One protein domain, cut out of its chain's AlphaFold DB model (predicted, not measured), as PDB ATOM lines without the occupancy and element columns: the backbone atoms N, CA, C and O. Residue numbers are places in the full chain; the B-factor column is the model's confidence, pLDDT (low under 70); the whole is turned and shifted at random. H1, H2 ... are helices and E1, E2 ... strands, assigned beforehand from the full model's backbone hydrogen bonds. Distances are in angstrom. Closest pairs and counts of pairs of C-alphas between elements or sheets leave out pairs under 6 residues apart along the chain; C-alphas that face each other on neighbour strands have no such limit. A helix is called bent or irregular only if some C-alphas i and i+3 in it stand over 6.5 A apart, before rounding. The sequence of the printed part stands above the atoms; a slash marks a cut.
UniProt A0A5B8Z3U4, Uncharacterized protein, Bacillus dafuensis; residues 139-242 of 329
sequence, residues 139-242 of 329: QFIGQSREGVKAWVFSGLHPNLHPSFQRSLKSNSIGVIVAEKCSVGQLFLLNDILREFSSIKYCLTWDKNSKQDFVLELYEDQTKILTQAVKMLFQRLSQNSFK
ATOM      1  N   GLN A 139       9.662 -30.663  11.266       86.56
ATOM      2  CA  GLN A 139      10.935 -30.459  11.939       86.56
ATOM      3  C   GLN A 139      11.510 -31.784  12.420       86.56
ATOM      4  O   GLN A 139      10.864 -32.554  13.131       86.56
ATOM      5  N   PHE A 140      12.775 -32.020  12.088       88.62
ATOM      6  CA  PHE A 140      13.568 -33.044  12.749       88.62
ATOM      7  C   PHE A 140      14.175 -32.463  14.026       88.62
ATOM      8  O   PHE A 140      14.866 -31.448  13.976       88.62
ATOM      9  N   ILE A 141      13.908 -33.089  15.174       86.75
ATOM     10  CA  ILE A 141      14.441 -32.622  16.460       86.75
ATOM     11  C   ILE A 141      15.870 -33.120  16.656       86.75
ATOM     12  O   ILE A 141      16.722 -32.359  17.112       86.75
ATOM     13  N   GLY A 142      16.139 -34.383  16.321       86.19
ATOM     14  CA  GLY A 142      17.471 -34.955  16.457       86.19
ATOM     15  C   GLY A 142      17.502 -36.477  16.522       86.19
ATOM     16  O   GLY A 142      16.472 -37.156  16.530       86.19
ATOM     17  N   GLN A 143      18.731 -36.992  16.585       88.44
ATOM     18  CA  GLN A 143      19.047 -38.406  16.757       88.44
ATOM     19  C   GLN A 143      20.027 -38.593  17.920       88.44
ATOM     20  O   GLN A 143      21.042 -37.902  18.003       88.44
ATOM     21  N   SER A 144      19.725 -39.537  18.809       85.00
ATOM     22  CA  SER A 144      20.624 -39.995  19.871       85.00
ATOM     23  C   SER A 144      21.577 -41.079  19.352       85.00
ATOM     24  O   SER A 144      21.261 -41.797  18.403       85.00
ATOM     25  N   ARG A 145      22.720 -41.255  20.027       76.88
ATOM     26  CA  ARG A 145      23.706 -42.318  19.736       76.88
ATOM     27  C   ARG A 145      23.118 -43.726  19.865       76.88
ATOM     28  O   ARG A 145      23.591 -44.644  19.213       76.88
ATOM     29  N   GLU A 146      22.071 -43.875  20.671       74.31
ATOM     30  CA  GLU A 146      21.342 -45.130  20.884       74.31
ATOM     31  C   GLU A 146      20.308 -45.469  19.799       74.31
ATOM     32  O   GLU A 146      19.594 -46.460  19.929       74.31
ATOM     33  N   GLY A 147      20.198 -44.647  18.750       81.00
ATOM     34  CA  GLY A 147      19.241 -44.866  17.662       81.00
ATOM     35  C   GLY A 147      17.861 -44.246  17.900       81.00
ATOM     36  O   GLY A 147      16.969 -44.421  17.075       81.00
ATOM     37  N   VAL A 148      17.670 -43.482  18.986       87.25
ATOM     38  CA  VAL A 148      16.430 -42.718  19.214       87.25
ATOM     39  C   VAL A 148      16.362 -41.550  18.234       87.25
ATOM     40  O   VAL A 148      17.272 -40.725  18.214       87.25
ATOM     41  N   LYS A 149      15.288 -41.440  17.458       91.00
ATOM     42  CA  LYS A 149      15.034 -40.357  16.501       91.00
ATOM     43  C   LYS A 149      13.694 -39.703  16.812       91.00
ATOM     44  O   LYS A 149      12.734 -40.401  17.132       91.00
ATOM     45  N   ALA A 150      13.634 -38.378  16.720       91.94
ATOM     46  CA  ALA A 150      12.422 -37.615  17.003       91.94
ATOM     47  C   ALA A 150      12.095 -36.621  15.882       91.94
ATOM     48  O   ALA A 150      12.952 -35.847  15.445       91.94
ATOM     49  N   TRP A 151      10.830 -36.605  15.469       92.44
ATOM     50  CA  TRP A 151      10.272 -35.717  14.452       92.44
ATOM     51  C   TRP A 151       9.007 -35.037  14.970       92.44
ATOM     52  O   TRP A 151       8.271 -35.599  15.781       92.44
ATOM     53  N   VAL A 152       8.739 -33.837  14.468       90.50
ATOM     54  CA  VAL A 152       7.472 -33.128  14.647       90.50
ATOM     55  C   VAL A 152       6.960 -32.714  13.281       90.50
ATOM     56  O   VAL A 152       7.622 -31.993  12.543       90.50
ATOM     57  N   PHE A 153       5.762 -33.162  12.960       87.25
ATOM     58  CA  PHE A 153       5.036 -32.817  11.755       87.25
ATOM     59  C   PHE A 153       3.984 -31.779  12.129       87.25
ATOM     60  O   PHE A 153       2.999 -32.098  12.796       87.25
ATOM     61  N   SER A 154       4.219 -30.535  11.731       83.06
ATOM     62  CA  SER A 154       3.273 -29.430  11.872       83.06
ATOM     63  C   SER A 154       2.414 -29.360  10.610       83.06
ATOM     64  O   SER A 154       2.957 -29.431   9.512       83.06
ATOM     65  N   GLY A 155       1.090 -29.263  10.739       72.88
ATOM     66  CA  GLY A 155       0.200 -29.095   9.584       72.88
ATOM     67  C   GLY A 155       0.306 -30.223   8.552       72.88
ATOM     68  O   GLY A 155       0.545 -29.961   7.373       72.88
ATOM     69  N   LEU A 156       0.147 -31.481   8.987       74.62
ATOM     70  CA  LEU A 156       0.321 -32.647   8.114       74.62
ATOM     71  C   LEU A 156      -0.592 -32.580   6.876       74.62
ATOM     72  O   LEU A 156      -1.795 -32.339   6.978       74.62
ATOM     73  N   HIS A 157      -0.029 -32.854   5.695       72.25
ATOM     74  CA  HIS A 157      -0.807 -32.913   4.461       72.25
ATOM     75  C   HIS A 157      -1.900 -34.000   4.549       72.25
ATOM     76  O   HIS A 157      -1.584 -35.138   4.912       72.25
ATOM     77  N   PRO A 158      -3.159 -33.731   4.139       72.75
ATOM     78  CA  PRO A 158      -4.271 -34.663   4.336       72.75
ATOM     79  C   PRO A 158      -4.057 -36.073   3.766       72.75
ATOM     80  O   PRO A 158      -4.512 -37.058   4.342       72.75
ATOM     81  N   ASN A 159      -3.315 -36.176   2.660       73.62
ATOM     82  CA  ASN A 159      -2.974 -37.453   2.019       73.62
ATOM     83  C   ASN A 159      -2.006 -38.328   2.834       73.62
ATOM     84  O   ASN A 159      -1.902 -39.516   2.547       73.62
ATOM     85  N   LEU A 160      -1.291 -37.765   3.815       73.94
ATOM     86  CA  LEU A 160      -0.341 -38.491   4.665       73.94
ATOM     87  C   LEU A 160      -0.957 -38.960   5.988       73.94
ATOM     88  O   LEU A 160      -0.366 -39.812   6.642       73.94
ATOM     89  N   HIS A 161      -2.150 -38.484   6.367       73.38
ATOM     90  CA  HIS A 161      -2.879 -39.015   7.527       73.38
ATOM     91  C   HIS A 161      -3.042 -40.547   7.535       73.38
ATOM     92  O   HIS A 161      -2.859 -41.122   8.605       73.38
ATOM     93  N   PRO A 162      -3.367 -41.239   6.418       73.56
ATOM     94  CA  PRO A 162      -3.506 -42.696   6.439       73.56
ATOM     95  C   PRO A 162      -2.180 -43.448   6.628       73.56
ATOM     96  O   PRO A 162      -2.215 -44.647   6.879       73.56
ATOM     97  N   SER A 163      -1.027 -42.781   6.505       73.75
ATOM     98  CA  SER A 163       0.285 -43.414   6.685       73.75
ATOM     99  C   SER A 163       0.688 -43.571   8.156       73.75
ATOM    100  O   SER A 163       1.622 -44.315   8.444       73.75
ATOM    101  N   PHE A 164       0.013 -42.881   9.080       76.94
ATOM    102  CA  PHE A 164       0.243 -43.008  10.522       76.94
ATOM    103  C   PHE A 164      -0.620 -44.123  11.115       76.94
ATOM    104  O   PHE A 164      -1.689 -44.441  10.590       76.94
ATOM    105  N   GLN A 165      -0.184 -44.713  12.234       68.56
ATOM    106  CA  GLN A 165      -0.852 -45.892  12.806       68.56
ATOM    107  C   GLN A 165      -2.294 -45.615  13.259       68.56
ATOM    108  O   GLN A 165      -3.100 -46.543  13.372       68.56
ATOM    109  N   ARG A 166      -2.652 -44.348  13.503       66.12
ATOM    110  CA  ARG A 166      -4.038 -43.923  13.721       66.12
ATOM    111  C   ARG A 166      -4.482 -42.871  12.719       66.12
ATOM    112  O   ARG A 166      -3.841 -41.846  12.530       66.12
ATOM    113  N   SER A 167      -5.719 -43.029  12.254       58.62
ATOM    114  CA  SER A 167      -6.475 -42.018  11.510       58.62
ATOM    115  C   SER A 167      -7.026 -40.899  12.416       58.62
ATOM    116  O   SER A 167      -8.179 -40.478  12.271       58.62
ATOM    117  N   LEU A 168      -6.262 -40.459  13.420       63.28
ATOM    118  CA  LEU A 168      -6.653 -39.313  14.237       63.28
ATOM    119  C   LEU A 168      -6.439 -38.047  13.406       63.28
ATOM    120  O   LEU A 168      -5.330 -37.760  12.966       63.28
ATOM    121  N   LYS A 169      -7.517 -37.290  13.195       66.19
ATOM    122  CA  LYS A 169      -7.465 -35.961  12.578       66.19
ATOM    123  C   LYS A 169      -6.907 -34.966  13.599       66.19
ATOM    124  O   LYS A 169      -7.683 -34.222  14.189       66.19
ATOM    125  N   SER A 170      -5.607 -35.020  13.876       68.81
ATOM    126  CA  SER A 170      -4.909 -33.936  14.576       68.81
ATOM    127  C   SER A 170      -4.097 -33.127  13.578       68.81
ATOM    128  O   SER A 170      -3.609 -33.655  12.576       68.81
ATOM    129  N   ASN A 171      -3.960 -31.834  13.853       72.81
ATOM    130  CA  ASN A 171      -3.215 -30.937  12.969       72.81
ATOM    131  C   ASN A 171      -1.698 -31.133  13.076       72.81
ATOM    132  O   ASN A 171      -0.988 -30.863  12.108       72.81
ATOM    133  N   SER A 172      -1.206 -31.605  14.227       83.44
ATOM    134  CA  SER A 172       0.215 -31.865  14.449       83.44
ATOM    135  C   SER A 172       0.453 -33.269  15.006       83.44
ATOM    136  O   SER A 172      -0.368 -33.801  15.765       83.44
ATOM    137  N   ILE A 173       1.578 -33.871  14.613       88.56
ATOM    138  CA  ILE A 173       1.975 -35.225  15.019       88.56
ATOM    139  C   ILE A 173       3.454 -35.238  15.399       88.56
ATOM    140  O   ILE A 173       4.308 -34.787  14.645       88.56
ATOM    141  N   GLY A 174       3.766 -35.745  16.585       89.31
ATOM    142  CA  GLY A 174       5.123 -35.983  17.053       89.31
ATOM    143  C   GLY A 174       5.430 -37.463  16.934       89.31
ATOM    144  O   GLY A 174       4.635 -38.277  17.389       89.31
ATOM    145  N   VAL A 175       6.561 -37.826  16.344       90.62
ATOM    146  CA  VAL A 175       6.967 -39.228  16.213       90.62
ATOM    147  C   VAL A 175       8.315 -39.422  16.869       90.62
ATOM    148  O   VAL A 175       9.257 -38.681  16.594       90.62
ATOM    149  N   ILE A 176       8.409 -40.432  17.724       90.56
ATOM    150  CA  ILE A 176       9.645 -40.838  18.377       90.56
ATOM    151  C   ILE A 176       9.833 -42.324  18.120       90.56
ATOM    152  O   ILE A 176       8.993 -43.138  18.497       90.56
ATOM    153  N   VAL A 177      10.938 -42.659  17.465       90.38
ATOM    154  CA  VAL A 177      11.314 -44.038  17.147       90.38
ATOM    155  C   VAL A 177      12.601 -44.372  17.879       90.38
ATOM    156  O   VAL A 177      13.531 -43.567  17.871       90.38
ATOM    157  N   ALA A 178      12.675 -45.548  18.492       87.50
ATOM    158  CA  ALA A 178      13.907 -46.085  19.051       87.50
ATOM    159  C   ALA A 178      14.080 -47.557  18.664       87.50
ATOM    160  O   ALA A 178      13.166 -48.361  18.826       87.50
ATOM    161  N   GLU A 179      15.278 -47.907  18.200       83.00
ATOM    162  CA  GLU A 179      15.647 -49.278  17.800       83.00
ATOM    163  C   GLU A 179      15.669 -50.237  19.003       83.00
ATOM    164  O   GLU A 179      15.402 -51.431  18.892       83.00
ATOM    165  N   LYS A 180      15.971 -49.712  20.197       82.19
ATOM    166  CA  LYS A 180      15.930 -50.473  21.448       82.19
ATOM    167  C   LYS A 180      14.653 -50.155  22.209       82.19
ATOM    168  O   LYS A 180      14.430 -49.018  22.618       82.19
ATOM    169  N   CYS A 181      13.856 -51.189  22.448       82.31
ATOM    170  CA  CYS A 181      12.675 -51.119  23.295       82.31
ATOM    171  C   CYS A 181      13.074 -51.331  24.766       82.31
ATOM    172  O   CYS A 181      13.642 -52.378  25.100       82.31
ATOM    173  N   SER A 182      12.807 -50.350  25.634       83.56
ATOM    174  CA  SER A 182      13.042 -50.454  27.082       83.56
ATOM    175  C   SER A 182      11.776 -50.126  27.878       83.56
ATOM    176  O   SER A 182      10.836 -49.515  27.367       83.56
ATOM    177  N   VAL A 183      11.704 -50.585  29.126       86.31
ATOM    178  CA  VAL A 183      10.575 -50.301  30.023       86.31
ATOM    179  C   VAL A 183      10.676 -48.879  30.569       86.31
ATOM    180  O   VAL A 183       9.656 -48.225  30.766       86.31
ATOM    181  N   GLY A 184      11.887 -48.354  30.747       84.94
ATOM    182  CA  GLY A 184      12.146 -46.981  31.176       84.94
ATOM    183  C   GLY A 184      11.495 -45.938  30.269       84.94
ATOM    184  O   GLY A 184      10.983 -44.925  30.745       84.94
ATOM    185  N   GLN A 185      11.398 -46.230  28.968       88.25
ATOM    186  CA  GLN A 185      10.654 -45.413  28.003       88.25
ATOM    187  C   GLN A 185       9.172 -45.256  28.385       88.25
ATOM    188  O   GLN A 185       8.611 -44.174  28.209       88.25
ATOM    189  N   LEU A 186       8.543 -46.291  28.956       88.38
ATOM    190  CA  LEU A 186       7.149 -46.245  29.413       88.38
ATOM    191  C   LEU A 186       6.975 -45.342  30.636       88.38
ATOM    192  O   LEU A 186       5.982 -44.622  30.725       88.38
ATOM    193  N   PHE A 187       7.936 -45.361  31.562       89.44
ATOM    194  CA  PHE A 187       7.924 -44.482  32.733       89.44
ATOM    195  C   PHE A 187       8.056 -43.020  32.310       89.44
ATOM    196  O   PHE A 187       7.244 -42.187  32.708       89.44
ATOM    197  N   LEU A 188       9.009 -42.730  31.421       88.00
ATOM    198  CA  LEU A 188       9.179 -41.390  30.866       88.00
ATOM    199  C   LEU A 188       7.934 -40.921  30.113       88.00
ATOM    200  O   LEU A 188       7.516 -39.778  30.276       88.00
ATOM    201  N   LEU A 189       7.318 -41.802  29.319       88.69
ATOM    202  CA  LEU A 189       6.074 -41.491  28.627       88.69
ATOM    203  C   LEU A 189       4.943 -41.189  29.616       88.69
ATOM    204  O   LEU A 189       4.234 -40.205  29.438       88.69
ATOM    205  N   ASN A 190       4.790 -41.987  30.673       88.50
ATOM    206  CA  ASN A 190       3.785 -41.743  31.705       88.50
ATOM    207  C   ASN A 190       3.960 -40.364  32.362       88.50
ATOM    208  O   ASN A 190       2.966 -39.673  32.579       88.50
ATOM    209  N   ASP A 191       5.194 -39.935  32.629       86.75
ATOM    210  CA  ASP A 191       5.455 -38.605  33.188       86.75
ATOM    211  C   ASP A 191       5.057 -37.485  32.216       86.75
ATOM    212  O   ASP A 191       4.410 -36.520  32.618       86.75
ATOM    213  N   ILE A 192       5.372 -37.634  30.923       87.94
ATOM    214  CA  ILE A 192       4.962 -36.674  29.885       87.94
ATOM    215  C   ILE A 192       3.440 -36.624  29.738       87.94
ATOM    216  O   ILE A 192       2.877 -35.540  29.629       87.94
ATOM    217  N   LEU A 193       2.758 -37.770  29.759       87.06
ATOM    218  CA  LEU A 193       1.297 -37.825  29.646       87.06
ATOM    219  C   LEU A 193       0.592 -37.199  30.857       87.06
ATOM    220  O   LEU A 193      -0.517 -36.687  30.721       87.06
ATOM    221  N   ARG A 194       1.222 -37.220  32.038       84.94
ATOM    222  CA  ARG A 194       0.721 -36.502  33.221       84.94
ATOM    223  C   ARG A 194       0.906 -35.000  33.103       84.94
ATOM    224  O   ARG A 194       0.026 -34.255  33.518       84.94
ATOM    225  N   GLU A 195       2.040 -34.568  32.561       87.25
ATOM    226  CA  GLU A 195       2.347 -33.150  32.373       87.25
ATOM    227  C   GLU A 195       1.494 -32.527  31.257       87.25
ATOM    228  O   GLU A 195       1.009 -31.405  31.396       87.25
ATOM    229  N   PHE A 196       1.236 -33.282  30.184       85.75
ATOM    230  CA  PHE A 196       0.438 -32.856  29.035       85.75
ATOM    231  C   PHE A 196      -0.782 -33.760  28.827       85.75
ATOM    232  O   PHE A 196      -0.816 -34.605  27.930       85.75
ATOM    233  N   SER A 197      -1.819 -33.547  29.634       82.44
ATOM    234  CA  SER A 197      -3.050 -34.351  29.604       82.44
ATOM    235  C   SER A 197      -3.888 -34.207  28.322       82.44
ATOM    236  O   SER A 197      -4.765 -35.035  28.076       82.44
ATOM    237  N   SER A 198      -3.635 -33.185  27.497       82.88
ATOM    238  CA  SER A 198      -4.323 -32.976  26.215       82.88
ATOM    239  C   SER A 198      -3.821 -33.897  25.098       82.88
ATOM    240  O   SER A 198      -4.566 -34.184  24.156       82.88
ATOM    241  N   ILE A 199      -2.586 -34.397  25.221       85.19
ATOM    242  CA  ILE A 199      -1.908 -35.130  24.154       85.19
ATOM    243  C   ILE A 199      -2.485 -36.539  24.044       85.19
ATOM    244  O   ILE A 199      -2.469 -37.339  24.984       85.19
ATOM    245  N   LYS A 200      -2.946 -36.886  22.845       86.62
ATOM    246  CA  LYS A 200      -3.321 -38.261  22.508       86.62
ATOM    247  C   LYS A 200      -2.077 -39.011  22.054       86.62
ATOM    248  O   LYS A 200      -1.210 -38.436  21.410       86.62
ATOM    249  N   TYR A 201      -1.998 -40.307  22.331       87.25
ATOM    250  CA  TYR A 201      -0.844 -41.110  21.929       87.25
ATOM    251  C   TYR A 201      -1.249 -42.434  21.278       87.25
ATOM    252  O   TYR A 201      -2.331 -42.982  21.532       87.25
ATOM    253  N   CYS A 202      -0.359 -42.939  20.430       84.69
ATOM    254  CA  CYS A 202      -0.317 -44.310  19.949       84.69
ATOM    255  C   CYS A 202       1.073 -44.860  20.261       84.69
ATOM    256  O   CYS A 202       2.075 -44.211  19.968       84.69
ATOM    257  N   LEU A 203       1.128 -46.023  20.902       87.69
ATOM    258  CA  LEU A 203       2.382 -46.652  21.284       87.69
ATOM    259  C   LEU A 203       2.441 -48.062  20.709       87.69
ATOM    260  O   LEU A 203       1.562 -48.880  20.981       87.69
ATOM    261  N   THR A 204       3.534 -48.342  20.010       84.31
ATOM    262  CA  THR A 204       3.973 -49.695  19.674       84.31
ATOM    263  C   THR A 204       5.144 -50.029  20.590       84.31
ATOM    264  O   THR A 204       6.202 -49.403  20.506       84.31
ATOM    265  N   TRP A 205       4.929 -50.959  21.519       85.38
ATOM    266  CA  TRP A 205       5.935 -51.407  22.480       85.38
ATOM    267  C   TRP A 205       5.817 -52.917  22.663       85.38
ATOM    268  O   TRP A 205       4.715 -53.435  22.855       85.38
ATOM    269  N   ASP A 206       6.953 -53.609  22.614       79.69
ATOM    270  CA  ASP A 206       7.038 -55.044  22.865       79.69
ATOM    271  C   ASP A 206       8.074 -55.329  23.957       79.69
ATOM    272  O   ASP A 206       9.263 -55.036  23.813       79.69
ATOM    273  N   LYS A 207       7.623 -55.996  25.024       71.44
ATOM    274  CA  LYS A 207       8.442 -56.440  26.159       71.44
ATOM    275  C   LYS A 207       9.640 -57.289  25.732       71.44
ATOM    276  O   LYS A 207      10.683 -57.260  26.381       71.44
ATOM    277  N   ASN A 208       9.502 -58.046  24.643       67.88
ATOM    278  CA  ASN A 208      10.550 -58.938  24.152       67.88
ATOM    279  C   ASN A 208      11.507 -58.272  23.155       67.88
ATOM    280  O   ASN A 208      12.389 -58.953  22.625       67.88
ATOM    281  N   SER A 209      11.380 -56.961  22.914       67.19
ATOM    282  CA  SER A 209      12.218 -56.198  21.978       67.19
ATOM    283  C   SER A 209      12.267 -56.786  20.560       67.19
ATOM    284  O   SER A 209      13.291 -56.680  19.893       67.19
ATOM    285  N   LYS A 210      11.197 -57.455  20.095       68.56
ATOM    286  CA  LYS A 210      11.132 -57.962  18.711       68.56
ATOM    287  C   LYS A 210      10.750 -56.873  17.710       68.56
ATOM    288  O   LYS A 210      10.909 -57.073  16.512       68.56
ATOM    289  N   GLN A 211      10.203 -55.768  18.206       74.00
ATOM    290  CA  GLN A 211       9.788 -54.609  17.428       74.00
ATOM    291  C   GLN A 211      10.445 -53.348  17.985       74.00
ATOM    292  O   GLN A 211      10.740 -53.268  19.184       74.00
ATOM    293  N   ASP A 212      10.630 -52.372  17.101       82.50
ATOM    294  CA  ASP A 212      11.102 -51.043  17.463       82.50
ATOM    295  C   ASP A 212      10.073 -50.339  18.351       82.50
ATOM    296  O   ASP A 212       8.858 -50.531  18.227       82.50
ATOM    297  N   PHE A 213      10.561 -49.491  19.251       86.31
ATOM    298  CA  PHE A 213       9.704 -48.593  20.005       86.31
ATOM    299  C   PHE A 213       9.242 -47.471  19.083       86.31
ATOM    300  O   PHE A 213      10.062 -46.684  18.609       86.31
ATOM    301  N   VAL A 214       7.935 -47.376  18.852       88.19
ATOM    302  CA  VAL A 214       7.341 -46.294  18.063       88.19
ATOM    303  C   VAL A 214       6.269 -45.619  18.893       88.19
ATOM    304  O   VAL A 214       5.246 -46.219  19.227       88.19
ATOM    305  N   LEU A 215       6.514 -44.357  19.216       89.56
ATOM    306  CA  LEU A 215       5.584 -43.492  19.914       89.56
ATOM    307  C   LEU A 215       5.135 -42.376  18.979       89.56
ATOM    308  O   LEU A 215       5.938 -41.562  18.525       89.56
ATOM    309  N   GLU A 216       3.833 -42.310  18.762       90.62
ATOM    310  CA  GLU A 216       3.178 -41.231  18.041       90.62
ATOM    311  C   GLU A 216       2.351 -40.406  19.030       90.62
ATOM    312  O   GLU A 216       1.518 -40.940  19.764       90.62
ATOM    313  N   LEU A 217       2.581 -39.099  19.050       89.62
ATOM    314  CA  LEU A 217       1.873 -38.118  19.859       89.62
ATOM    315  C   LEU A 217       1.044 -37.227  18.938       89.62
ATOM    316  O   LEU A 217       1.538 -36.741  17.926       89.62
ATOM    317  N   TYR A 218      -0.208 -36.994  19.299       88.00
ATOM    318  CA  TYR A 218      -1.197 -36.287  18.500       88.00
ATOM    319  C   TYR A 218      -1.749 -35.134  19.327       88.00
ATOM    320  O   TYR A 218      -2.300 -35.344  20.411       88.00
ATOM    321  N   GLU A 219      -1.608 -33.923  18.806       87.19
ATOM    322  CA  GLU A 219      -2.033 -32.696  19.474       87.19
ATOM    323  C   GLU A 219      -2.372 -31.640  18.415       87.19
ATOM    324  O   GLU A 219      -1.776 -31.613  17.334       87.19
ATOM    325  N   ASP A 220      -3.335 -30.769  18.706       84.81
ATOM    326  CA  ASP A 220      -3.750 -29.737  17.751       84.81
ATOM    327  C   ASP A 220      -2.829 -28.515  17.809       84.81
ATOM    328  O   ASP A 220      -2.598 -27.849  16.796       84.81
ATOM    329  N   GLN A 221      -2.250 -28.245  18.981       84.94
ATOM    330  CA  GLN A 221      -1.332 -27.136  19.198       84.94
ATOM    331  C   GLN A 221       0.135 -27.562  19.030       84.94
ATOM    332  O   GLN A 221       0.757 -28.104  19.948       84.94
ATOM    333  N   THR A 222       0.735 -27.194  17.892       84.62
ATOM    334  CA  THR A 222       2.129 -27.514  17.528       84.62
ATOM    335  C   THR A 222       3.142 -27.155  18.617       84.62
ATOM    336  O   THR A 222       4.085 -27.894  18.872       84.62
ATOM    337  N   LYS A 223       2.968 -26.013  19.295       86.56
ATOM    338  CA  LYS A 223       3.930 -25.536  20.307       86.56
ATOM    339  C   LYS A 223       4.029 -26.473  21.513       86.56
ATOM    340  O   LYS A 223       5.136 -26.751  21.967       86.56
ATOM    341  N   ILE A 224       2.884 -26.960  21.998       87.88
ATOM    342  CA  ILE A 224       2.804 -27.883  23.141       87.88
ATOM    343  C   ILE A 224       3.428 -29.218  22.740       87.88
ATOM    344  O   ILE A 224       4.284 -29.741  23.450       87.88
ATOM    345  N   LEU A 225       3.079 -29.710  21.550       89.38
ATOM    346  CA  LEU A 225       3.633 -30.940  21.001       89.38
ATOM    347  C   LEU A 225       5.156 -30.877  20.861       89.38
ATOM    348  O   LEU A 225       5.857 -31.760  21.344       89.38
ATOM    349  N   THR A 226       5.688 -29.818  20.248       89.12
ATOM    350  CA  THR A 226       7.134 -29.643  20.075       89.12
ATOM    351  C   THR A 226       7.854 -29.603  21.416       89.12
ATOM    352  O   THR A 226       8.930 -30.184  21.546       89.12
ATOM    353  N   GLN A 227       7.278 -28.947  22.426       90.75
ATOM    354  CA  GLN A 227       7.842 -28.929  23.774       90.75
ATOM    355  C   GLN A 227       7.835 -30.327  24.408       90.75
ATOM    356  O   GLN A 227       8.869 -30.759  24.921       90.75
ATOM    357  N   ALA A 228       6.721 -31.058  24.317       89.62
ATOM    358  CA  ALA A 228       6.598 -32.413  24.847       89.62
ATOM    359  C   ALA A 228       7.581 -33.388  24.176       89.62
ATOM    360  O   ALA A 228       8.298 -34.117  24.862       89.62
ATOM    361  N   VAL A 229       7.683 -33.358  22.843       90.56
ATOM    362  CA  VAL A 229       8.592 -34.221  22.070       90.56
ATOM    363  C   VAL A 229      10.054 -33.874  22.361       90.56
ATOM    364  O   VAL A 229      10.854 -34.779  22.590       90.56
ATOM    365  N   LYS A 230      10.415 -32.582  22.424       90.88
ATOM    366  CA  LYS A 230      11.774 -32.156  22.806       90.88
ATOM    367  C   LYS A 230      12.131 -32.616  24.213       90.88
ATOM    368  O   LYS A 230      13.232 -33.118  24.418       90.88
ATOM    369  N   MET A 231      11.209 -32.484  25.164       90.50
ATOM    370  CA  MET A 231      11.445 -32.917  26.536       90.50
ATOM    371  C   MET A 231      11.588 -34.437  26.641       90.50
ATOM    372  O   MET A 231      12.515 -34.902  27.304       90.50
ATOM    373  N   LEU A 232      10.738 -35.218  25.960       89.06
ATOM    374  CA  LEU A 232      10.887 -36.675  25.941       89.06
ATOM    375  C   LEU A 232      12.224 -37.073  25.298       89.06
ATOM    376  O   LEU A 232      12.967 -37.861  25.876       89.06
ATOM    377  N   PHE A 233      12.571 -36.490  24.147       89.88
ATOM    378  CA  PHE A 233      13.840 -36.753  23.465       89.88
ATOM    379  C   PHE A 233      15.050 -36.402  24.339       89.88
ATOM    380  O   PHE A 233      16.013 -37.167  24.415       89.88
ATOM    381  N   GLN A 234      15.001 -35.276  25.052       89.31
ATOM    382  CA  GLN A 234      16.050 -34.885  25.986       89.31
ATOM    383  C   GLN A 234      16.180 -35.883  27.146       89.31
ATOM    384  O   GLN A 234      17.294 -36.297  27.457       89.31
ATOM    385  N   ARG A 235      15.071 -36.322  27.757       87.50
ATOM    386  CA  ARG A 235      15.115 -37.317  28.846       87.50
ATOM    387  C   ARG A 235      15.646 -38.668  28.353       87.50
ATOM    388  O   ARG A 235      16.497 -39.261  29.006       87.50
ATOM    389  N   LEU A 236      15.208 -39.121  27.178       85.19
ATOM    390  CA  LEU A 236      15.685 -40.364  26.563       85.19
ATOM    391  C   LEU A 236      17.181 -40.300  26.224       85.19
ATOM    392  O   LEU A 236      17.931 -41.215  26.552       85.19
ATOM    393  N   SER A 237      17.635 -39.207  25.610       82.38
ATOM    394  CA  SER A 237      19.046 -39.037  25.243       82.38
ATOM    395  C   SER A 237      19.971 -38.893  26.453       82.38
ATOM    396  O   SER A 237      21.062 -39.451  26.437       82.38
ATOM    397  N   GLN A 238      19.560 -38.193  27.515       80.31
ATOM    398  CA  GLN A 238      20.351 -38.092  28.747       80.31
ATOM    399  C   GLN A 238      20.500 -39.439  29.455       80.31
ATOM    400  O   GLN A 238      21.551 -39.731  30.027       80.31
ATOM    401  N   ASN A 239      19.454 -40.257  29.409       74.12
ATOM    402  CA  ASN A 239      19.443 -41.549  30.070       74.12
ATOM    403  C   ASN A 239      20.358 -42.559  29.374       74.12
ATOM    404  O   ASN A 239      21.070 -43.270  30.071       74.12
ATOM    405  N   SER A 240      20.467 -42.513  28.043       67.31
ATOM    406  CA  SER A 240      21.378 -43.354  27.245       67.31
ATOM    407  C   SER A 240      22.824 -43.440  27.770       67.31
ATOM    408  O   SER A 240      23.507 -44.441  27.576       67.31
ATOM    409  N   PHE A 241      23.327 -42.410  28.457       66.12
ATOM    410  CA  PHE A 241      24.712 -42.399  28.938       66.12
ATOM    411  C   PHE A 241      24.954 -43.235  30.203       66.12
ATOM    412  O   PHE A 241      26.112 -43.469  30.548       66.12
ATOM    413  N   LYS A 242      23.906 -43.654  30.924       75.69
ATOM    414  CA  LYS A 242      24.047 -44.361  32.205       75.69
ATOM    415  C   LYS A 242      23.853 -45.871  32.026       75.69
ATOM    416  O   LYS A 242      22.807 -46.262  31.503       75.69
TER     417      LYS A 242
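Overview. This is residues 139 to 242 of the 329 residues of an uncharacterized protein of Bacillus dafuensis (UniProt A0A5B8Z3U4). One five-stranded antiparallel sheet is covered on one face by two helices, the long H3 over E2 and E3 and the shorter H2 over E5 and E4, running nearly along the strands. The other face has no named helix on it, and the small helix H1, between E2 and E3 in the chain, lies off the sheet. The printed part has 104 residues, with three named helices and five named strands in the order E1, E2, H1, E3, H2, E4, E5, H3; across the sheet the order is E1, E2, E3, E5, E4. The class is mixed, helices and strands, and the whole is compact, with a radius of gyration of the C-alphas of 13.0 A and spans of 39 by 26 by 23 A.

Arrangement. Inner strands E3, residues 172 to 178, and E5, residues 213 to 219, are antiparallel at 166 degrees, with N 174 and O 217 2.8 A apart, within hydrogen-bond range. On the other side of E3 is E2, residues 149 to 154, with N 151 and O 175 at 2.8 A. Edge strand E1, residues 139 to 143, forms a hairpin with E2, with N 141 and O 150 at 2.9 A. Edge strand E4, residues 200 to 204, forms a hairpin with E5, with N 202 and O 216 at 2.8 A. H3, residues 222 to 239, is on the sheet at a height of 8.8 A, over E2 and E3, and on the local plane stands at 1 degrees to E2; its closest C-alphas to E3 are those of Thr 222 and Ser 172, 5.7 A apart. H2, residues 184 to 195, is on the same face at a height of 10.6 A, over E5 and E4, along the strands. H2 touches H3, which meets it with residues 228 to 236 alone; the closest C-alphas are those of Ile 192 and Ala 228, 6.8 A apart, and the tilt is a shallow 33 degrees, only just short of steep, opposite ways. E3, H2 and E4 form a split strand-helix-strand unit, two strands running the same way with E5 between them, and its crossover is right-handed. H1, residues 158 to 163, is not on the sheet and is apart from H2 and H3. In H2 and H3 every O i to N i+4 pair is within hydrogen-bond range; in H1 0 of 2 are, beside 2 of 3 O i to N i+3 pairs.

Along the chain. E1 measures 12.3 A from first to last C-alpha and begins at C-alpha 139, (10.935, -30.459, 11.939). E2 measures 16.7 A, E3 20.3 A, E4 13.9 A and E5 19.8 A. H2 measures 17.0 A, and H3, the longest helix, 25.6 A, ending at C-alpha 239, (19.443, -41.549, 30.070). H1, 10.1 A, is irregular, only just: C-alphas 159 and 162 are 6.9 A apart.

Size, cuts and confidence. The two C-alphas farthest apart, those of Asn 159 and Lys 242, are 41.1 A apart. The printed part has no cut and no long link. Its mean pLDDT is 82.7, with values under 70 at residues 165 to 170, 208 to 210 and 240 to 241.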